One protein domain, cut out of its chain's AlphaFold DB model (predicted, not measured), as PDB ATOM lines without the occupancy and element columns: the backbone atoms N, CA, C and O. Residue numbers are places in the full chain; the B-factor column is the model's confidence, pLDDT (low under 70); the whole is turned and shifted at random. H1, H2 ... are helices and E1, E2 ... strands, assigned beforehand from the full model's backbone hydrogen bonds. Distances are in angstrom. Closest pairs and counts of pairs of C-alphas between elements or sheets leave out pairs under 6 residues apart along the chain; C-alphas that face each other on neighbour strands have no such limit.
ATOM      1  N   LYS A  62     -20.139  -7.392  44.784       86.00
ATOM      2  CA  LYS A  62     -21.402  -7.073  45.481       86.00
ATOM      3  C   LYS A  62     -21.479  -5.622  45.989       86.00
ATOM      4  O   LYS A  62     -22.564  -5.081  46.142       86.00
ATOM      5  N   ASN A  63     -20.321  -5.001  46.228       91.00
ATOM      6  CA  ASN A  63     -20.185  -3.606  46.658       91.00
ATOM      7  C   ASN A  63     -19.844  -2.669  45.481       91.00
ATOM      8  O   ASN A  63     -19.172  -1.656  45.682       91.00
ATOM      9  N   LEU A  64     -20.208  -3.037  44.251       96.69
ATOM     10  CA  LEU A  64     -20.110  -2.160  43.088       96.69
ATOM     11  C   LEU A  64     -21.289  -1.181  43.088       96.69
ATOM     12  O   LEU A  64     -22.436  -1.587  43.277       96.69
ATOM     13  N   VAL A  65     -20.992   0.094  42.855       98.50
ATOM     14  CA  VAL A  65     -21.985   1.137  42.592       98.50
ATOM     15  C   VAL A  65     -21.872   1.575  41.135       98.50
ATOM     16  O   VAL A  65     -20.780   1.899  40.664       98.50
ATOM     17  N   GLY A  66     -22.994   1.548  40.417       98.31
ATOM     18  CA  GLY A  66     -23.134   2.130  39.086       98.31
ATOM     19  C   GLY A  66     -23.621   3.572  39.191       98.31
ATOM     20  O   GLY A  66     -24.540   3.838  39.964       98.31
ATOM     21  N   ILE A  67     -23.002   4.475  38.435       98.62
ATOM     22  CA  ILE A  67     -23.292   5.910  38.423       98.62
ATOM     23  C   ILE A  67     -23.721   6.325  37.018       98.62
ATOM     24  O   ILE A  67     -23.007   6.049  36.052       98.62
ATOM     25  N   ASP A  68     -24.847   7.026  36.923       98.44
ATOM     26  CA  ASP A  68     -25.293   7.693  35.698       98.44
ATOM     27  C   ASP A  68     -25.972   9.031  36.030       98.44
ATOM     28  O   ASP A  68     -26.383   9.277  37.173       98.44
ATOM     29  N   GLY A  69     -26.072   9.897  35.026       98.00
ATOM     30  CA  GLY A  69     -26.660  11.223  35.090       98.00
ATOM     31  C   GLY A  69     -27.765  11.407  34.054       98.00
ATOM     32  O   GLY A  69     -27.714  10.923  32.928       98.00
ATOM     33  N   SER A  70     -28.780  12.181  34.411       97.75
ATOM     34  CA  SER A  70     -29.827  12.631  33.506       97.75
ATOM     35  C   SER A  70     -30.014  14.129  33.645       97.75
ATOM     36  O   SER A  70     -29.961  14.681  34.743       97.75
ATOM     37  N   TYR A  71     -30.282  14.782  32.522       95.38
ATOM     38  CA  TYR A  71     -30.760  16.149  32.518       95.38
ATOM     39  C   TYR A  71     -32.019  16.251  31.662       95.38
ATOM     40  O   TYR A  71     -32.205  15.498  30.702       95.38
ATOM     41  N   ASN A  72     -32.881  17.201  32.002       94.50
ATOM     42  CA  ASN A  72     -33.993  17.601  31.157       94.50
ATOM     43  C   ASN A  72     -34.162  19.120  31.211       94.50
ATOM     44  O   ASN A  72     -33.802  19.761  32.197       94.50
ATOM     45  N   LYS A  73     -34.690  19.701  30.136       91.38
ATOM     46  CA  LYS A  73     -34.842  21.141  29.954       91.38
ATOM     47  C   LYS A  73     -36.271  21.465  29.552       91.38
ATOM     48  O   LYS A  73     -36.827  20.820  28.669       91.38
ATOM     49  N   SER A  74     -36.828  22.509  30.151       89.00
ATOM     50  CA  SER A  74     -38.135  23.053  29.791       89.00
ATOM     51  C   SER A  74     -38.071  24.567  29.663       89.00
ATOM     52  O   SER A  74     -37.314  25.237  30.366       89.00
ATOM     53  N   GLY A  75     -38.915  25.104  28.787       85.06
ATOM     54  CA  GLY A  75     -39.012  26.526  28.484       85.06
ATOM     55  C   GLY A  75     -38.376  26.942  27.170       85.06
ATOM     56  O   GLY A  75     -38.024  26.113  26.332       85.06
ATOM     57  N   GLY A  76     -38.365  28.255  26.956       76.50
ATOM     58  CA  GLY A  76     -38.065  28.872  25.671       76.50
ATOM     59  C   GLY A  76     -36.626  29.362  25.556       76.50
ATOM     60  O   GLY A  76     -35.670  28.687  25.938       76.50
ATOM     61  N   ASN A  77     -36.478  30.556  24.989       78.69
ATOM     62  CA  ASN A  77     -35.180  31.203  24.827       78.69
ATOM     63  C   ASN A  77     -34.656  31.727  26.168       78.69
ATOM     64  O   ASN A  77     -35.429  32.009  27.086       78.69
ATOM     65  N   PHE A  78     -33.341  31.911  26.254       81.81
ATOM     66  CA  PHE A  78     -32.704  32.612  27.363       81.81
ATOM     67  C   PHE A  78     -33.386  33.967  27.662       81.81
ATOM     68  O   PHE A  78     -33.779  34.666  26.724       81.81
ATOM     69  N   PRO A  79     -33.531  34.365  28.941       83.62
ATOM     70  CA  PRO A  79     -33.161  33.637  30.164       83.62
ATOM     71  C   PRO A  79     -34.251  32.665  30.668       83.62
ATOM     72  O   PRO A  79     -34.144  32.122  31.762       83.62
ATOM     73  N   HIS A  80     -35.322  32.447  29.900       85.94
ATOM     74  CA  HIS A  80     -36.565  31.806  30.340       85.94
ATOM     75  C   HIS A  80     -36.595  30.298  30.078       85.94
ATOM     76  O   HIS A  80     -37.455  29.778  29.363       85.94
ATOM     77  N   TYR A  81     -35.652  29.588  30.686       87.50
ATOM     78  CA  TYR A  81     -35.666  28.132  30.733       87.50
ATOM     79  C   TYR A  81     -35.208  27.628  32.094       87.50
ATOM     80  O   TYR A  81     -34.540  28.336  32.847       87.50
ATOM     81  N   ILE A  82     -35.567  26.386  32.389       89.62
ATOM     82  CA  ILE A  82     -35.135  25.650  33.570       89.62
ATOM     83  C   ILE A  82     -34.613  24.284  33.143       89.62
ATOM     84  O   ILE A  82     -35.196  23.609  32.292       89.62
ATOM     85  N   GLU A  83     -33.490  23.909  33.725       92.62
ATOM     86  CA  GLU A  83     -32.815  22.637  33.545       92.62
ATOM     87  C   GLU A  83     -32.814  21.914  34.888       92.62
ATOM     88  O   GLU A  83     -32.421  22.479  35.910       92.62
ATOM     89  N   LEU A  84     -33.280  20.670  34.879       95.12
ATOM     90  CA  LEU A  84     -33.167  19.764  36.012       95.12
ATOM     91  C   LEU A  84     -32.066  18.768  35.698       95.12
ATOM     92  O   LEU A  84     -32.078  18.153  34.632       95.12
ATOM     93  N   TYR A  85     -31.155  18.597  36.642       97.19
ATOM     94  CA  TYR A  85     -30.098  17.605  36.610       97.19
ATOM     95  C   TYR A  85     -30.311  16.637  37.766       97.19
ATOM     96  O   TYR A  85     -30.658  17.037  38.879       97.19
ATOM     97  N   ARG A  86     -30.089  15.355  37.503       98.19
ATOM     98  CA  ARG A  86     -30.154  14.285  38.492       98.19
ATOM     99  C   ARG A  86     -29.050  13.286  38.214       98.19
ATOM    100  O   ARG A  86     -28.879  12.881  37.071       98.19
ATOM    101  N   ALA A  87     -28.358  12.845  39.250       98.62
ATOM    102  CA  ALA A  87     -27.473  11.693  39.189       98.62
ATOM    103  C   ALA A  87     -27.919  10.630  40.193       98.62
ATOM    104  O   ALA A  87     -28.479  10.947  41.249       98.62
ATOM    105  N   LEU A  88     -27.690   9.372  39.834       98.81
ATOM    106  CA  LEU A  88     -28.014   8.203  40.638       98.81
ATOM    107  C   LEU A  88     -26.766   7.345  40.798       98.81
ATOM    108  O   LEU A  88     -26.160   6.943  39.809       98.81
ATOM    109  N   GLY A  89     -26.455   7.011  42.044       98.62
ATOM    110  CA  GLY A  89     -25.555   5.935  42.407       98.62
ATOM    111  C   GLY A  89     -26.355   4.784  42.956       98.62
ATOM    112  O   GLY A  89     -26.973   4.917  44.006       98.62
ATOM    113  N   LEU A  90     -26.360   3.664  42.246       98.50
ATOM    114  CA  LEU A  90     -27.081   2.458  42.631       98.50
ATOM    115  C   LEU A  90     -26.078   1.358  42.959       98.50
ATOM    116  O   LEU A  90     -25.222   1.039  42.134       98.50
ATOM    117  N   ARG A  91     -26.178   0.760  44.145       95.88
ATOM    118  CA  ARG A  91     -25.418  -0.435  44.526       95.88
ATOM    119  C   ARG A  91     -26.171  -1.698  44.107       95.88
ATOM    120  O   ARG A  91     -27.392  -1.692  43.970       95.88
ATOM    121  N   PHE A  92     -25.455  -2.807  43.923       86.56
ATOM    122  CA  PHE A  92     -26.050  -4.093  43.517       86.56
ATOM    123  C   PHE A  92     -27.188  -4.598  44.419       86.56
ATOM    124  O   PHE A  92     -28.078  -5.299  43.944       86.56
ATOM    125  N   ASP A  93     -27.176  -4.256  45.706       87.06
ATOM    126  CA  ASP A  93     -28.219  -4.601  46.679       87.06
ATOM    127  C   ASP A  93     -29.368  -3.580  46.746       87.06
ATOM    128  O   ASP A  93     -30.233  -3.685  47.614       87.06
ATOM    129  N   LYS A  94     -29.419  -2.650  45.784       89.88
ATOM    130  CA  LYS A  94     -30.432  -1.599  45.608       89.88
ATOM    131  C   LYS A  94     -30.371  -0.443  46.603       89.88
ATOM    132  O   LYS A  94     -31.242   0.425  46.551       89.88
ATOM    133  N   GLU A  95     -29.361  -0.376  47.470       96.00
ATOM    134  CA  GLU A  95     -29.083   0.886  48.156       96.00
ATOM    135  C   GLU A  95     -28.647   1.941  47.139       96.00
ATOM    136  O   GLU A  95     -27.900   1.643  46.201       96.00
ATOM    137  N   SER A  96     -29.131   3.170  47.304       97.31
ATOM    138  CA  SER A  96     -28.885   4.224  46.334       97.31
ATOM    139  C   SER A  96     -28.649   5.594  46.950       97.31
ATOM    140  O   SER A  96     -29.041   5.894  48.080       97.31
ATOM    141  N   VAL A  97     -27.981   6.431  46.169       98.44
ATOM    142  CA  VAL A  97     -27.725   7.841  46.432       98.44
ATOM    143  C   VAL A  97     -28.230   8.630  45.238       98.44
ATOM    144  O   VAL A  97     -27.954   8.279  44.095       98.44
ATOM    145  N   VAL A  98     -28.971   9.703  45.499       98.44
ATOM    146  CA  VAL A  98     -29.479  10.603  44.462       98.44
ATOM    147  C   VAL A  98     -29.000  12.012  44.761       98.44
ATOM    148  O   VAL A  98     -29.200  12.505  45.869       98.44
ATOM    149  N   VAL A  99     -28.423  12.660  43.753       98.44
ATOM    150  CA  VAL A  99     -28.046  14.076  43.788       98.44
ATOM    151  C   VAL A  99     -28.874  14.800  42.732       98.44
ATOM    152  O   VAL A  99     -29.016  14.295  41.621       98.44
ATOM    153  N   ASN A 100     -29.444  15.957  43.074       97.19
ATOM    154  CA  ASN A 100     -30.236  16.777  42.156       97.19
ATOM    155  C   ASN A 100     -29.690  18.207  42.125       97.19
ATOM    156  O   ASN A 100     -29.279  18.733  43.157       97.19
ATOM    157  N   GLU A 101     -29.763  18.849  40.965       94.81
ATOM    158  CA  GLU A 101     -29.433  20.261  40.780       94.81
ATOM    159  C   GLU A 101     -30.456  20.905  39.841       94.81
ATOM    160  O   GLU A 101     -30.983  20.267  38.927       94.81
ATOM    161  N   ILE A 102     -30.751  22.182  40.077       92.44
ATOM    162  CA  ILE A 102     -31.603  22.993  39.210       92.44
ATOM    163  C   ILE A 102     -30.783  24.163  38.689       92.44
ATOM    164  O   ILE A 102     -30.163  24.894  39.463       92.44
ATOM    165  N   PHE A 103     -30.845  24.383  37.382       90.69
ATOM    166  CA  PHE A 103     -30.254  25.542  36.734       90.69
ATOM    167  C   PHE A 103     -31.320  26.338  35.981       90.69
ATOM    168  O   PHE A 103     -32.150  25.785  35.264       90.69
ATOM    169  N   THR A 104     -31.305  27.655  36.134       88.31
ATOM    170  CA  THR A 104     -32.121  28.563  35.327       88.31
ATOM    171  C   THR A 104     -31.454  29.929  35.341       88.31
ATOM    172  O   THR A 104     -31.236  30.453  36.433       88.31
ATOM    173  N   PRO A 105     -31.184  30.561  34.184       86.25
ATOM    174  CA  PRO A 105     -30.491  31.852  34.146       86.25
ATOM    175  C   PRO A 105     -31.096  32.920  35.072       86.25
ATOM    176  O   PRO A 105     -30.385  33.792  35.565       86.25
ATOM    177  N   LEU A 106     -32.399  32.812  35.359       83.31
ATOM    178  CA  LEU A 106     -33.129  33.658  36.302       83.31
ATOM    179  C   LEU A 106     -32.620  33.568  37.751       83.31
ATOM    180  O   LEU A 106     -32.652  34.569  38.457       83.31
ATOM    181  N   LEU A 107     -32.163  32.398  38.212       79.81
ATOM    182  CA  LEU A 107     -31.611  32.216  39.562       79.81
ATOM    183  C   LEU A 107     -30.151  32.661  39.650       79.81
ATOM    184  O   LEU A 107     -29.729  33.159  40.690       79.81
ATOM    185  N   GLN A 108     -29.374  32.477  38.580       76.19
ATOM    186  CA  GLN A 108     -27.950  32.818  38.583       76.19
ATOM    187  C   GLN A 108     -27.665  34.289  38.234       76.19
ATOM    188  O   GLN A 108     -26.512  34.708  38.324       76.19
ATOM    189  N   ASN A 109     -28.680  35.088  37.864       67.81
ATOM    190  CA  ASN A 109     -28.533  36.487  37.428       67.81
ATOM    191  C   ASN A 109     -27.459  36.677  36.335       67.81
ATOM    192  O   ASN A 109     -26.848  37.738  36.208       67.81
ATOM    193  N   THR A 110     -27.223  35.643  35.530       65.19
ATOM    194  CA  THR A 110     -26.279  35.690  34.414       65.19
ATOM    195  C   THR A 110     -26.969  36.313  33.211       65.19
ATOM    196  O   THR A 110     -28.080  35.911  32.871       65.19
ATOM    197  N   LEU A 111     -26.310  37.269  32.552       60.28
ATOM    198  CA  LEU A 111     -26.792  37.905  31.316       60.28
ATOM    199  C   LEU A 111     -26.261  37.228  30.043       60.28
ATOM    200  O   LEU A 111     -26.628  37.631  28.942       60.28
ATOM    201  N   GLU A 112     -25.433  36.194  30.189       59.22
ATOM    202  CA  GLU A 112     -24.793  35.486  29.082       59.22
ATOM    203  C   GLU A 112     -25.200  34.008  29.055       59.22
ATOM    204  O   GLU A 112     -25.344  33.358  30.094       59.22
ATOM    205  N   GLU A 113     -25.384  33.473  27.846       57.66
ATOM    206  CA  GLU A 113     -25.569  32.041  27.619       57.66
ATOM    207  C   GLU A 113     -24.232  31.306  27.803       57.66
ATOM    208  O   GLU A 113     -23.557  30.954  26.836       57.66
ATOM    209  N   GLU A 114     -23.844  31.014  29.044       60.56
ATOM    210  CA  GLU A 114     -22.837  29.978  29.271       60.56
ATOM    211  C   GLU A 114     -23.490  28.605  29.109       60.56
ATOM    212  O   GLU A 114     -24.132  28.068  30.016       60.56
ATOM    213  N   ASN A 115     -23.334  28.012  27.925       62.16
ATOM    214  CA  ASN A 115     -23.810  26.661  27.657       62.16
ATOM    215  C   ASN A 115     -22.878  25.623  28.306       62.16
ATOM    216  O   ASN A 115     -22.076  24.971  27.638       62.16
ATOM    217  N   ASN A 116     -22.977  25.491  29.630       84.44
ATOM    218  CA  ASN A 116     -22.123  24.626  30.445       84.44
ATOM    219  C   ASN A 116     -22.794  23.291  30.826       84.44
ATOM    220  O   ASN A 116     -22.410  22.646  31.797       84.44
ATOM    221  N   MET A 117     -23.806  22.861  30.062       89.00
ATOM    222  CA  MET A 117     -24.604  21.659  30.357       89.00
ATOM    223  C   MET A 117     -23.744  20.400  30.547       89.00
ATOM    224  O   MET A 117     -23.982  19.631  31.474       89.00
ATOM    225  N   LYS A 118     -22.705  20.215  29.720       92.56
ATOM    226  CA  LYS A 118     -21.791  19.067  29.846       92.56
ATOM    227  C   LYS A 118     -21.020  19.076  31.162       92.56
ATOM    228  O   LYS A 118     -20.937  18.036  31.805       92.56
ATOM    229  N   LYS A 119     -20.509  20.241  31.571       94.25
ATOM    230  CA  LYS A 119     -19.840  20.416  32.863       94.25
ATOM    231  C   LYS A 119     -20.791  20.118  34.010       94.25
ATOM    232  O   LYS A 119     -20.442  19.311  34.854       94.25
ATOM    233  N   ARG A 120     -22.003  20.686  34.005       94.25
ATOM    234  CA  ARG A 120     -23.003  20.444  35.062       94.25
ATOM    235  C   ARG A 120     -23.363  18.971  35.186       94.25
ATOM    236  O   ARG A 120     -23.383  18.431  36.286       94.25
ATOM    237  N   LEU A 121     -23.596  18.304  34.054       96.81
ATOM    238  CA  LEU A 121     -23.885  16.874  34.042       96.81
ATOM    239  C   LEU A 121     -22.694  16.050  34.560       96.81
ATOM    240  O   LEU A 121     -22.882  15.123  35.341       96.81
ATOM    241  N   ALA A 122     -21.468  16.405  34.175       97.50
ATOM    242  CA  ALA A 122     -20.270  15.756  34.695       97.50
ATOM    243  C   ALA A 122     -20.090  16.004  36.206       97.50
ATOM    244  O   ALA A 122     -19.825  15.066  36.950       97.50
ATOM    245  N   GLU A 123     -20.276  17.236  36.683       97.44
ATOM    246  CA  GLU A 123     -20.161  17.601  38.099       97.44
ATOM    247  C   GLU A 123     -21.196  16.880  38.962       97.44
ATOM    248  O   GLU A 123     -20.834  16.351  40.010       97.44
ATOM    249  N   ILE A 124     -22.460  16.794  38.533       98.12
ATOM    250  CA  ILE A 124     -23.490  16.099  39.316       98.12
ATOM    251  C   ILE A 124     -23.241  14.585  39.387       98.12
ATOM    252  O   ILE A 124     -23.426  13.988  40.449       98.12
ATOM    253  N   GLU A 125     -22.757  13.963  38.307       98.69
ATOM    254  CA  GLU A 125     -22.342  12.555  38.305       98.69
ATOM    255  C   GLU A 125     -21.152  12.322  39.250       98.69
ATOM    256  O   GLU A 125     -21.163  11.371  40.033       98.69
ATOM    257  N   LEU A 126     -20.150  13.207  39.232       98.69
ATOM    258  CA  LEU A 126     -18.985  13.130  40.121       98.69
ATOM    259  C   LEU A 126     -19.362  13.370  41.588       98.69
ATOM    260  O   LEU A 126     -18.924  12.622  42.461       98.69
ATOM    261  N   ASN A 127     -20.224  14.350  41.867       98.62
ATOM    262  CA  ASN A 127     -20.791  14.579  43.198       98.62
ATOM    263  C   ASN A 127     -21.528  13.331  43.696       98.62
ATOM    264  O   ASN A 127     -21.358  12.922  44.843       98.62
ATOM    265  N   CYS A 128     -22.310  12.687  42.829       98.75
ATOM    266  CA  CYS A 128     -23.011  11.456  43.162       98.75
ATOM    267  C   CYS A 128     -22.053  10.286  43.423       98.75
ATOM    268  O   CYS A 128     -22.275   9.520  44.363       98.75
ATOM    269  N   ALA A 129     -20.966  10.167  42.658       98.75
ATOM    270  CA  ALA A 129     -19.920   9.180  42.911       98.75
ATOM    271  C   ALA A 129     -19.270   9.401  44.285       98.75
ATOM    272  O   ALA A 129     -19.182   8.462  45.076       98.75
ATOM    273  N   ILE A 130     -18.903  10.642  44.612       98.75
ATOM    274  CA  ILE A 130     -18.318  11.007  45.909       98.75
ATOM    275  C   ILE A 130     -19.299  10.724  47.054       98.75
ATOM    276  O   ILE A 130     -18.941  10.052  48.022       98.75
ATOM    277  N   GLU A 131     -20.560  11.150  46.946       98.56
ATOM    278  CA  GLU A 131     -21.563  10.844  47.970       98.56
ATOM    279  C   GLU A 131     -21.803   9.337  48.123       98.56
ATOM    280  O   GLU A 131     -21.962   8.848  49.245       98.56
ATOM    281  N   SER A 132     -21.804   8.589  47.019       98.56
ATOM    282  CA  SER A 132     -21.924   7.128  47.038       98.56
ATOM    283  C   SER A 132     -20.752   6.488  47.768       98.56
ATOM    284  O   SER A 132     -20.955   5.560  48.550       98.56
ATOM    285  N   ILE A 133     -19.537   7.009  47.583       98.38
ATOM    286  CA  ILE A 133     -18.358   6.552  48.319       98.38
ATOM    287  C   ILE A 133     -18.539   6.761  49.826       98.38
ATOM    288  O   ILE A 133     -18.289   5.848  50.615       98.38
ATOM    289  N   MET A 134     -19.016   7.939  50.221       97.81
ATOM    290  CA  MET A 134     -19.170   8.305  51.629       97.81
ATOM    291  C   MET A 134     -20.306   7.546  52.325       97.81
ATOM    292  O   MET A 134     -20.154   7.155  53.480       97.81
ATOM    293  N   LYS A 135     -21.433   7.324  51.638       97.69
ATOM    294  CA  LYS A 135     -22.634   6.701  52.218       97.69
ATOM    295  C   LYS A 135     -22.639   5.179  52.097       97.69
ATOM    296  O   LYS A 135     -23.061   4.499  53.026       97.69
ATOM    297  N   LEU A 136     -22.187   4.645  50.961       97.19
ATOM    298  CA  LEU A 136     -22.337   3.226  50.622       97.19
ATOM    299  C   LEU A 136     -21.041   2.418  50.776       97.19
ATOM    300  O   LEU A 136     -21.093   1.192  50.659       97.19
ATOM    301  N   ASN A 137     -19.903   3.082  51.020       95.62
ATOM    302  CA  ASN A 137     -18.573   2.480  51.182       95.62
ATOM    303  C   ASN A 137     -18.257   1.371  50.143       95.62
ATOM    304  O   ASN A 137     -18.000   0.213  50.508       95.62
ATOM    305  N   PRO A 138     -18.352   1.680  48.836       96.88
ATOM    306  CA  PRO A 138     -18.178   0.714  47.769       96.88
ATOM    307  C   PRO A 138     -16.707   0.341  47.580       96.88
ATOM    308  O   PRO A 138     -15.803   1.089  47.937       96.88
ATOM    309  N   LYS A 139     -16.469  -0.813  46.950       96.00
ATOM    310  CA  LYS A 139     -15.125  -1.203  46.478       96.00
ATOM    311  C   LYS A 139     -14.885  -0.851  45.014       96.00
ATOM    312  O   LYS A 139     -13.742  -0.754  44.578       96.00
ATOM    313  N   TYR A 140     -15.967  -0.693  44.261       97.56
ATOM    314  CA  TYR A 140     -15.932  -0.427  42.835       97.56
ATOM    315  C   TYR A 140     -16.922   0.688  42.508       97.56
ATOM    316  O   TYR A 140     -18.059   0.660  42.985       97.56
ATOM    317  N   ILE A 141     -16.497   1.622  41.665       98.19
ATOM    318  CA  ILE A 141     -17.346   2.636  41.045       98.19
ATOM    319  C   ILE A 141     -17.304   2.409  39.537       98.19
ATOM    320  O   ILE A 141     -16.230   2.425  38.932       98.19
ATOM    321  N   MET A 142     -18.477   2.197  38.946       98.31
ATOM    322  CA  MET A 142     -18.668   2.108  37.503       98.31
ATOM    323  C   MET A 142     -19.419   3.340  37.017       98.31
ATOM    324  O   MET A 142     -20.594   3.502  37.330       98.31
ATOM    325  N   MET A 143     -18.758   4.172  36.223       98.31
ATOM    326  CA  MET A 143     -19.374   5.328  35.574       98.31
ATOM    327  C   MET A 143     -19.972   4.920  34.222       98.31
ATOM    328  O   MET A 143     -19.346   4.160  33.471       98.31
ATOM    329  N   ASP A 144     -21.145   5.451  33.868       97.19
ATOM    330  CA  ASP A 144     -21.623   5.385  32.487       97.19
ATOM    331  C   ASP A 144     -20.875   6.404  31.611       97.19
ATOM    332  O   ASP A 144     -20.940   7.620  31.794       97.19
ATOM    333  N   GLY A 145     -20.112   5.910  30.641       95.62
ATOM    334  CA  GLY A 145     -19.270   6.714  29.761       95.62
ATOM    335  C   GLY A 145     -17.773   6.655  30.080       95.62
ATOM    336  O   GLY A 145     -17.306   6.009  31.014       95.62
ATOM    337  N   GLY A 146     -16.984   7.303  29.219       95.31
ATOM    338  CA  GLY A 146     -15.522   7.275  29.309       95.31
ATOM    339  C   GLY A 146     -14.993   8.259  30.338       95.31
ATOM    340  O   GLY A 146     -15.370   9.427  30.305       95.31
ATOM    341  N   LEU A 147     -14.063   7.816  31.189       96.94
ATOM    342  CA  LEU A 147     -13.558   8.618  32.310       96.94
ATOM    343  C   LEU A 147     -12.879   9.925  31.868       96.94
ATOM    344  O   LEU A 147     -12.919  10.916  32.587       96.94
ATOM    345  N   ILE A 148     -12.317   9.964  30.654       95.12
ATOM    346  CA  ILE A 148     -11.685  11.174  30.104       95.12
ATOM    347  C   ILE A 148     -12.642  12.374  30.043       95.12
ATOM    348  O   ILE A 148     -12.185  13.505  30.177       95.12
ATOM    349  N   ARG A 149     -13.959  12.157  29.870       94.44
ATOM    350  CA  ARG A 149     -14.925  13.266  29.780       94.44
ATOM    351  C   ARG A 149     -14.954  14.091  31.062       94.44
ATOM    352  O   ARG A 149     -15.002  15.307  30.988       94.44
ATOM    353  N   TYR A 150     -14.805  13.447  32.218       96.56
ATOM    354  CA  TYR A 150     -14.776  14.126  33.511       96.56
ATOM    355  C   TYR A 150     -13.569  15.046  33.649       96.56
ATOM    356  O   TYR A 150     -13.707  16.167  34.118       96.56
ATOM    357  N   ASN A 151     -12.409  14.636  33.136       94.56
ATOM    358  CA  ASN A 151     -11.240  15.509  33.099       94.56
ATOM    359  C   ASN A 151     -11.418  16.701  32.138       94.56
ATOM    360  O   ASN A 151     -10.798  17.741  32.336       94.56
ATOM    361  N   LEU A 152     -12.184  16.543  31.056       93.38
ATOM    362  CA  LEU A 152     -12.400  17.607  30.069       93.38
ATOM    363  C   LEU A 152     -13.483  18.595  30.513       93.38
ATOM    364  O   LEU A 152     -13.317  19.797  30.331       93.38
ATOM    365  N   ASP A 153     -14.569  18.081  31.083       94.75
ATOM    366  CA  ASP A 153     -15.773  18.848  31.385       94.75
ATOM    367  C   ASP A 153     -15.809  19.331  32.850       94.75
ATOM    368  O   ASP A 153     -16.382  20.380  33.118       94.75
ATOM    369  N   ALA A 154     -15.188  18.612  33.798       95.38
ATOM    370  CA  ALA A 154     -15.272  18.877  35.243       95.38
ATOM    371  C   ALA A 154     -13.974  18.503  35.993       95.38
ATOM    372  O   ALA A 154     -13.991  17.739  36.961       95.38
ATOM    373  N   LYS A 155     -12.835  19.033  35.523       95.62
ATOM    374  CA  LYS A 155     -11.489  18.638  35.969       95.62
ATOM    375  C   LYS A 155     -11.309  18.651  37.491       95.62
ATOM    376  O   LYS A 155     -10.956  17.618  38.047       95.62
ATOM    377  N   ASP A 156     -11.584  19.776  38.146       96.06
ATOM    378  CA  ASP A 156     -11.328  19.950  39.585       96.06
ATOM    379  C   ASP A 156     -12.110  18.922  40.421       96.06
ATOM    380  O   ASP A 156     -11.578  18.292  41.331       96.06
ATOM    381  N   LYS A 157     -13.373  18.680  40.049       97.31
ATOM    382  CA  LYS A 157     -14.233  17.693  40.711       97.31
ATOM    383  C   LYS A 157     -13.785  16.255  40.432       97.31
ATOM    384  O   LYS A 157     -13.966  15.371  41.268       97.31
ATOM    385  N   PHE A 158     -13.221  16.003  39.252       97.69
ATOM    386  CA  PHE A 158     -12.672  14.695  38.918       97.69
ATOM    387  C   PHE A 158     -11.391  14.415  39.707       97.69
ATOM    388  O   PHE A 158     -11.244  13.308  40.211       97.69
ATOM    389  N   GLU A 159     -10.512  15.407  39.870       96.94
ATOM    390  CA  GLU A 159      -9.320  15.306  40.722       96.94
ATOM    391  C   GLU A 159      -9.702  15.015  42.184       96.94
ATOM    392  O   GLU A 159      -9.158  14.083  42.766       96.94
ATOM    393  N   GLU A 160     -10.727  15.686  42.727       98.00
ATOM    394  CA  GLU A 160     -11.279  15.380  44.061       98.00
ATOM    395  C   GLU A 160     -11.765  13.922  44.175       98.00
ATOM    396  O   GLU A 160     -11.465  13.227  45.147       98.00
ATOM    397  N   LEU A 161     -12.493  13.413  43.170       98.12
ATOM    398  CA  LEU A 161     -12.893  12.003  43.148       98.12
ATOM    399  C   LEU A 161     -11.666  11.080  43.122       98.12
ATOM    400  O   LEU A 161     -11.676  10.069  43.824       98.12
ATOM    401  N   LEU A 162     -10.638  11.405  42.327       97.25
ATOM    402  CA  LEU A 162      -9.407  10.615  42.224       97.25
ATOM    403  C   LEU A 162      -8.663  10.529  43.565       97.25
ATOM    404  O   LEU A 162      -8.262   9.437  43.960       97.25
ATOM    405  N   GLU A 163      -8.557  11.635  44.301       97.25
ATOM    406  CA  GLU A 163      -7.977  11.652  45.652       97.25
ATOM    407  C   GLU A 163      -8.752  10.734  46.608       97.25
ATOM    408  O   GLU A 163      -8.170   9.886  47.286       97.25
ATOM    409  N   ILE A 164     -10.086  10.819  46.602       97.94
ATOM    410  CA  ILE A 164     -10.940  10.006  47.480       97.94
ATOM    411  C   ILE A 164     -10.850   8.512  47.139       97.94
ATOM    412  O   ILE A 164     -10.810   7.672  48.046       97.94
ATOM    413  N   VAL A 165     -10.846   8.145  45.850       97.06
ATOM    414  CA  VAL A 165     -10.681   6.732  45.459       97.06
ATOM    415  C   VAL A 165      -9.285   6.227  45.796       97.06
ATOM    416  O   VAL A 165      -9.148   5.041  46.105       97.06
ATOM    417  N   ASP A 166      -8.279   7.105  45.789       95.94
ATOM    418  CA  ASP A 166      -6.929   6.766  46.212       95.94
ATOM    419  C   ASP A 166      -6.853   6.455  47.701       95.94
ATOM    420  O   ASP A 166      -6.428   5.357  48.078       95.94
ATOM    421  N   GLU A 167      -7.346   7.368  48.533       96.88
ATOM    422  CA  GLU A 167      -7.364   7.230  49.990       96.88
ATOM    423  C   GLU A 167      -8.146   6.001  50.472       96.88
ATOM    424  O   GLU A 167      -7.772   5.366  51.460       96.88
ATOM    425  N   LYS A 168      -9.244   5.658  49.790       96.56
ATOM    426  CA  LYS A 168     -10.161   4.579  50.204       96.56
ATOM    427  C   LYS A 168      -9.922   3.243  49.508       96.56
ATOM    428  O   LYS A 168     -10.683   2.301  49.723       96.56
ATOM    429  N   ASP A 169      -8.885   3.164  48.686       95.69
ATOM    430  CA  ASP A 169      -8.563   2.007  47.860       95.69
ATOM    431  C   ASP A 169      -9.741   1.492  46.995       95.69
ATOM    432  O   ASP A 169     -10.091   0.311  46.983       95.69
ATOM    433  N   ILE A 170     -10.385   2.406  46.266       96.94
ATOM    434  CA  ILE A 170     -11.536   2.108  45.404       96.94
ATOM    435  C   ILE A 170     -11.077   1.917  43.957       96.94
ATOM    436  O   ILE A 170     -10.178   2.606  43.467       96.94
ATOM    437  N   VAL A 171     -11.698   0.970  43.256       97.38
ATOM    438  CA  VAL A 171     -11.480   0.753  41.823       97.38
ATOM    439  C   VAL A 171     -12.475   1.591  41.024       97.38
ATOM    440  O   VAL A 171     -13.681   1.347  41.081       97.38
ATOM    441  N   LEU A 172     -11.968   2.552  40.251       98.00
ATOM    442  CA  LEU A 172     -12.768   3.423  39.388       98.00
ATOM    443  C   LEU A 172     -12.639   3.007  37.919       98.00
ATOM    444  O   LEU A 172     -11.533   2.940  37.371       98.00
ATOM    445  N   PHE A 173     -13.776   2.770  37.265       98.38
ATOM    446  CA  PHE A 173     -13.823   2.467  35.838       98.38
ATOM    447  C   PHE A 173     -15.061   3.051  35.155       98.38
ATOM    448  O   PHE A 173     -16.070   3.330  35.795       98.38
ATOM    449  N   GLY A 174     -14.975   3.248  33.844       98.12
ATOM    450  CA  GLY A 174     -16.061   3.738  33.000       98.12
ATOM    451  C   GLY A 174     -16.378   2.760  31.875       98.12
ATOM    452  O   GLY A 174     -15.468   2.138  31.316       98.12
ATOM    453  N   VAL A 175     -17.656   2.627  31.526       98.31
ATOM    454  CA  VAL A 175     -18.113   1.804  30.395       98.31
ATOM    455  C   VAL A 175     -18.590   2.713  29.270       98.31
ATOM    456  O   VAL A 175     -19.546   3.463  29.404       98.31
ATOM    457  N   VAL A 176     -17.932   2.637  28.117       97.38
ATOM    458  CA  VAL A 176     -18.185   3.516  26.973       97.38
ATOM    459  C   VAL A 176     -19.082   2.813  25.960       97.38
ATOM    460  O   VAL A 176     -18.619   1.971  25.189       97.38
ATOM    461  N   LYS A 177     -20.366   3.191  25.941       93.75
ATOM    462  CA  LYS A 177     -21.384   2.658  25.015       93.75
ATOM    463  C   LYS A 177     -21.020   2.903  23.538       93.75
ATOM    464  O   LYS A 177     -21.224   2.027  22.704       93.75
ATOM    465  N   TYR A 270     -26.358  -5.056  31.784       96.50
ATOM    466  CA  TYR A 270     -27.748  -4.863  32.208       96.50
ATOM    467  C   TYR A 270     -27.862  -3.942  33.425       96.50
ATOM    468  O   TYR A 270     -28.792  -3.153  33.530       96.50
ATOM    469  N   PHE A 271     -26.881  -4.008  34.328       96.12
ATOM    470  CA  PHE A 271     -26.850  -3.145  35.502       96.12
ATOM    471  C   PHE A 271     -26.789  -1.657  35.131       96.12
ATOM    472  O   PHE A 271     -27.504  -0.871  35.734       96.12
ATOM    473  N   LEU A 272     -26.032  -1.271  34.095       96.50
ATOM    474  CA  LEU A 272     -26.028   0.118  33.615       96.50
ATOM    475  C   LEU A 272     -27.346   0.515  32.958       96.50
ATOM    476  O   LEU A 272     -27.776   1.646  33.132       96.50
ATOM    477  N   ASP A 273     -28.008  -0.400  32.244       96.56
ATOM    478  CA  ASP A 273     -29.339  -0.126  31.690       96.56
ATOM    479  C   ASP A 273     -30.380   0.122  32.807       96.56
ATOM    480  O   ASP A 273     -31.290   0.929  32.624       96.56
ATOM    481  N   ILE A 274     -30.236  -0.523  33.975       97.00
ATOM    482  CA  ILE A 274     -31.060  -0.227  35.161       97.00
ATOM    483  C   ILE A 274     -30.773   1.191  35.668       97.00
ATOM    484  O   ILE A 274     -31.714   1.963  35.844       97.00
ATOM    485  N   VAL A 275     -29.498   1.548  35.871       97.56
ATOM    486  CA  VAL A 275     -29.122   2.883  36.378       97.56
ATOM    487  C   VAL A 275     -29.616   3.989  35.435       97.56
ATOM    488  O   VAL A 275     -30.289   4.908  35.898       97.56
ATOM    489  N   ASP A 276     -29.378   3.851  34.124       96.94
ATOM    490  CA  ASP A 276     -29.831   4.764  33.053       96.94
ATOM    491  C   ASP A 276     -31.357   4.955  33.081       96.94
ATOM    492  O   ASP A 276     -31.876   6.076  33.042       96.94
ATOM    493  N   SER A 277     -32.101   3.857  33.243       96.81
ATOM    494  CA  SER A 277     -33.560   3.906  33.329       96.81
ATOM    495  C   SER A 277     -34.065   4.593  34.602       96.81
ATOM    496  O   SER A 277     -35.087   5.278  34.547       96.81
ATOM    497  N   GLU A 278     -33.414   4.390  35.749       97.38
ATOM    498  CA  GLU A 278     -33.866   4.914  37.047       97.38
ATOM    499  C   GLU A 278     -33.488   6.385  37.278       97.38
ATOM    500  O   GLU A 278     -34.220   7.120  37.954       97.38
ATOM    501  N   VAL A 279     -32.366   6.838  36.708       97.88
ATOM    502  CA  VAL A 279     -31.917   8.233  36.827       97.88
ATOM    503  C   VAL A 279     -32.743   9.189  35.962       97.88
ATOM    504  O   VAL A 279     -32.849  10.379  36.267       97.88
ATOM    505  N   LYS A 280     -33.362   8.675  34.895       97.75
ATOM    506  CA  LYS A 280     -33.985   9.467  33.834       97.75
ATOM    507  C   LYS A 280     -35.032  10.467  34.334       97.75
ATOM    508  O   LYS A 280     -36.068  10.093  34.885       97.75
ATOM    509  N   ILE A 281     -34.822  11.746  34.020       96.69
ATOM    510  CA  ILE A 281     -35.824  12.802  34.205       96.69
ATOM    511  C   ILE A 281     -36.734  12.826  32.976       96.69
ATOM    512  O   ILE A 281     -36.382  13.342  31.914       96.69
ATOM    513  N   THR A 282     -37.927  12.248  33.093       95.19
ATOM    514  CA  THR A 282     -38.882  12.204  31.974       95.19
ATOM    515  C   THR A 282     -39.552  13.560  31.731       95.19
ATOM    516  O   THR A 282     -39.677  14.373  32.644       95.19
ATOM    517  N   ASN A 283     -40.050  13.791  30.510       92.25
ATOM    518  CA  ASN A 283     -40.818  15.005  30.197       92.25
ATOM    519  C   ASN A 283     -42.073  15.128  31.068       92.25
ATOM    520  O   ASN A 283     -42.408  16.225  31.489       92.25
ATOM    521  N   ILE A 284     -42.722  14.003  31.387       92.81
ATOM    522  CA  ILE A 284     -43.890  13.974  32.274       92.81
ATOM    523  C   ILE A 284     -43.497  14.447  33.677       92.81
ATOM    524  O   ILE A 284     -44.171  15.302  34.238       92.81
ATOM    525  N   MET A 285     -42.383  13.948  34.228       93.06
ATOM    526  CA  MET A 285     -41.874  14.407  35.528       93.06
ATOM    527  C   MET A 285     -41.544  15.901  35.510       93.06
ATOM    528  O   MET A 285     -41.940  16.618  36.423       93.06
ATOM    529  N   MET A 286     -40.853  16.368  34.464       92.06
ATOM    530  CA  MET A 286     -40.522  17.782  34.278       92.06
ATOM    531  C   MET A 286     -41.785  18.651  34.267       92.06
ATOM    532  O   MET A 286     -41.881  19.636  34.992       92.06
ATOM    533  N   GLU A 287     -42.773  18.262  33.467       90.19
ATOM    534  CA  GLU A 287     -44.032  18.979  33.316       90.19
ATOM    535  C   GLU A 287     -44.834  19.015  34.622       90.19
ATOM    536  O   GLU A 287     -45.292  20.087  35.014       90.19
ATOM    537  N   SER A 288     -44.963  17.882  35.320       91.75
ATOM    538  CA  SER A 288     -45.631  17.806  36.625       91.75
ATOM    539  C   SER A 288     -44.945  18.690  37.664       91.75
ATOM    540  O   SER A 288     -45.605  19.522  38.279       91.75
ATOM    541  N   LEU A 289     -43.617  18.594  37.805       93.19
ATOM    542  CA  LEU A 289     -42.867  19.411  38.763       93.19
ATOM    543  C   LEU A 289     -43.056  20.908  38.509       93.19
ATOM    544  O   LEU A 289     -43.231  21.668  39.458       93.19
ATOM    545  N   LEU A 290     -43.057  21.346  37.250       91.06
ATOM    546  CA  LEU A 290     -43.279  22.754  36.935       91.06
ATOM    547  C   LEU A 290     -44.721  23.194  37.192       91.06
ATOM    548  O   LEU A 290     -44.924  24.257  37.771       91.06
ATOM    549  N   LYS A 291     -45.717  22.399  36.787       90.12
ATOM    550  CA  LYS A 291     -47.136  22.742  36.973       90.12
ATOM    551  C   LYS A 291     -47.550  22.785  38.440       90.12
ATOM    552  O   LYS A 291     -48.364  23.628  38.801       90.12
ATOM    553  N   ASP A 292     -46.994  21.898  39.260       92.62
ATOM    554  CA  ASP A 292     -47.355  21.785  40.673       92.62
ATOM    555  C   ASP A 292     -46.695  22.875  41.534       92.62
ATOM    556  O   ASP A 292     -47.202  23.196  42.607       92.62
ATOM    557  N   ASN A 293     -45.573  23.451  41.077       92.12
ATOM    558  CA  ASN A 293     -44.754  24.364  41.885       92.12
ATOM    559  C   ASN A 293     -44.662  25.801  41.343       92.12
ATOM    560  O   ASN A 293     -44.214  26.687  42.071       92.12
ATOM    561  N   LEU A 294     -45.061  26.061  40.095       89.25
ATOM    562  CA  LEU A 294     -45.091  27.411  39.527       89.25
ATOM    563  C   LEU A 294     -46.523  27.929  39.422       89.25
ATOM    564  O   LEU A 294     -47.445  27.198  39.066       89.25
ATOM    565  N   ASP A 295     -46.698  29.232  39.652       91.31
ATOM    566  CA  ASP A 295     -47.957  29.884  39.308       91.31
ATOM    567  C   ASP A 295     -48.251  29.704  37.811       91.31
ATOM    568  O   ASP A 295     -47.378  29.846  36.945       91.31
ATOM    569  N   ARG A 296     -49.514  29.389  37.513       85.56
ATOM    570  CA  ARG A 296     -49.962  29.015  36.171       85.56
ATOM    571  C   ARG A 296     -49.668  30.096  35.131       85.56
ATOM    572  O   ARG A 296     -49.303  29.767  34.003       85.56
ATOM    573  N   GLY A 297     -49.798  31.370  35.500       85.38
ATOM    574  CA  GLY A 297     -49.521  32.490  34.607       85.38
ATOM    575  C   GLY A 297     -48.045  32.575  34.225       85.38
ATOM    576  O   GLY A 297     -47.726  32.862  33.069       85.38
ATOM    577  N   TYR A 298     -47.141  32.282  35.164       85.06
ATOM    578  CA  TYR A 298     -45.705  32.203  34.891       85.06
ATOM    579  C   TYR A 298     -45.343  30.945  34.091       85.06
ATOM    580  O   TYR A 298     -44.586  31.043  33.123       85.06
ATOM    581  N   TYR A 299     -45.919  29.788  34.434       85.44
ATOM    582  CA  TYR A 299     -45.703  28.541  33.699       85.44
ATOM    583  C   TYR A 299     -46.076  28.672  32.214       85.44
ATOM    584  O   TYR A 299     -45.242  28.433  31.339       85.44
ATOM    585  N   GLU A 300     -47.294  29.131  31.915       83.38
ATOM    586  CA  GLU A 300     -47.776  29.273  30.534       83.38
ATOM    587  C   GLU A 300     -47.003  30.339  29.739       83.38
ATOM    588  O   GLU A 300     -46.830  30.197  28.528       83.38
ATOM    589  N   ARG A 301     -46.531  31.404  30.400       81.88
ATOM    590  CA  ARG A 301     -45.821  32.512  29.746       81.88
ATOM    591  C   ARG A 301     -44.377  32.173  29.390       81.88
ATOM    592  O   ARG A 301     -43.900  32.628  28.354       81.88
ATOM    593  N   PHE A 302     -43.682  31.435  30.251       78.44
ATOM    594  CA  PHE A 302     -42.234  31.245  30.138       78.44
ATOM    595  C   PHE A 302     -41.826  29.816  29.780       78.44
ATOM    596  O   PHE A 302     -40.776  29.627  29.167       78.44
ATOM    597  N   PHE A 303     -42.645  28.815  30.124       76.62
ATOM    598  CA  PHE A 303     -42.236  27.412  30.054       76.62
ATOM    599  C   PHE A 303     -42.991  26.562  29.024       76.62
ATOM    600  O   PHE A 303     -42.545  25.455  28.731       76.62
ATOM    601  N   VAL A 304     -44.072  27.077  28.428       74.31
ATOM    602  CA  VAL A 304     -44.817  26.416  27.340       74.31
ATOM    603  C   VAL A 304     -44.424  27.026  25.996       74.31
ATOM    604  O   VAL A 304     -44.704  28.199  25.737       74.31
ATOM    605  N   SER A 305     -43.801  26.248  25.106       65.50
ATOM    606  CA  SER A 305     -43.429  26.755  23.781       65.50
ATOM    607  C   SER A 305     -44.619  26.763  22.807       65.50
ATOM    608  O   SER A 305     -45.547  25.959  22.901       65.50
ATOM    609  N   GLU A 306     -44.581  27.631  21.789       62.34
ATOM    610  CA  GLU A 306     -45.569  27.625  20.691       62.34
ATOM    611  C   GLU A 306     -45.573  26.309  19.889       62.34
ATOM    612  O   GLU A 306     -46.551  26.001  19.205       62.34
ATOM    613  N   ARG A 307     -44.493  25.513  19.957       56.22
ATOM    614  CA  ARG A 307     -44.438  24.179  19.339       56.22
ATOM    615  C   ARG A 307     -45.233  23.159  20.152       56.22
ATOM    616  O   ARG A 307     -45.978  22.391  19.548       56.22
ATOM    617  N   ASP A 308     -45.165  23.221  21.478       58.44
ATOM    618  CA  ASP A 308     -45.904  22.315  22.373       58.44
ATOM    619  C   ASP A 308     -47.422  22.542  22.272       58.44
ATOM    620  O   ASP A 308     -48.215  21.598  22.314       58.44
ATOM    621  N   LYS A 309     -47.838  23.787  22.001       57.28
ATOM    622  CA  LYS A 309     -49.243  24.139  21.726       57.28
ATOM    623  C   LYS A 309     -49.801  23.500  20.448       57.28
ATOM    624  O   LYS A 309     -51.016  23.374  20.317       57.28
ATOM    625  N   ARG A 310     -48.952  23.103  19.488       49.81
ATOM    626  CA  ARG A 310     -49.390  22.475  18.222       49.81
ATOM    627  C   ARG A 310     -49.660  20.982  18.362       49.81
ATOM    628  O   ARG A 310     -50.503  20.474  17.637       49.81
ATOM    629  N   SER A 311     -48.976  20.303  19.280       49.25
ATOM    630  CA  SER A 311     -49.200  18.887  19.608       49.25
ATOM    631  C   SER A 311     -50.386  18.648  20.549       49.25
ATOM    632  O   SER A 311     -50.763  17.504  20.767       49.25
ATOM    633  N   MET A 312     -50.968  19.716  21.103       48.62
ATOM    634  CA  MET A 312     -52.182  19.684  21.931       48.62
ATOM    635  C   MET A 312     -53.479  19.931  21.131       48.62
ATOM    636  O   MET A 312     -54.539  20.092  21.736       48.62
ATOM    637  N   LYS A 313     -53.406  19.992  19.792       38.75
ATOM    638  CA  LYS A 313     -54.561  20.076  18.884       38.75
ATOM    639  C   LYS A 313     -54.825  18.753  18.185       38.75
ATOM    640  O   LYS A 313     -53.839  18.095  17.793       38.75
TER     641      LYS A 313
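This is residues 62 to 177 and 270 to 313 of the 313 residues of the protein "NurA domain protein" of Peptoniphilus duerdenii ATCC BAA-1640 (UniProt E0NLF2). A twisted sheet of five strands curls round the long helix H2 on one face, with H3 and H4 packed on H2, while H5 and H6 cover part of the other face. The long strands E1, E2 and E3 reach toward the end where H7 sits, and residues 307 to 313 stick out there. The printed part has 160 residues with seven named helices and five named strands, in the order E1 E2 E3 H1 H2 E4 H3 H4 E5 H5 H6 H7; the class is mixed, and so is the sheet, E3 E2 E1 E4 E5. It is compact, with a radius of gyration of the C-alphas of 17.6 A, yet elongated, spanning 53 by 33 by 27 A.

Start with E1, residues 64 to 75, E2, residues 81 to 91, and E3, residues 96 to 103: a meander, each strand the antiparallel neighbour of the one before, in two hairpins. Look for N 70 and O 86 at 2.8 A, and N 85 and O 101 at 2.8 A. H1, residues 105 to 108, only grazes the sheet. H2, residues 117 to 136, is on the sheet; its closest C-alphas to E2 are Glu 125 and Ala 87, 5.3 A. E4, residues 140 to 144, is parallel to E1, with N 67 and O 142 at 2.8 A. H3, residues 148 to 153, touches H2 at Asp 153 and Lys 119, whose C-alphas are 4.6 A apart. H4, residues 155 to 167, touches H2 at a shallow tilt of 17 degrees, the same way; the closest C-alphas are Leu 161 and Ile 130, 6.2 A. E5, residues 171 to 176, is parallel to E4, with N 143 and O 173 at 2.8 A; E4, H3 H4, E5 form a strand-helix-strand unit with a right-handed crossover. H5, residues 270 to 279, and H6, residues 283 to 293, are on the opposite face from H2. H7, residues 296 to 302, is close to H6 but not clearly touching, at Tyr 299 and Lys 291, 6.8 A between C-alphas. In H2 to H7 every O i to N i+4 pair is within hydrogen-bond range; H1 is too short for one.

Find C-alpha 64 at (-20.110, -2.160, 43.088); E1 runs 37.3 A from there. E2 spans 33.3 A, E3 23.4 A and H2 27.5 A. H7 ends at C-alpha 302, (-42.234, 31.245, 30.138).

The C-alphas farthest apart, Glu 167 and Lys 313, are 58.0 A apart. Residues 178 to 269 are not printed; C-alphas 177 and 270 are 12.2 A apart across this cut. Of the links printed whole, none is long. pLDDT is under 70 at residues 109 to 115 and 305 to 313.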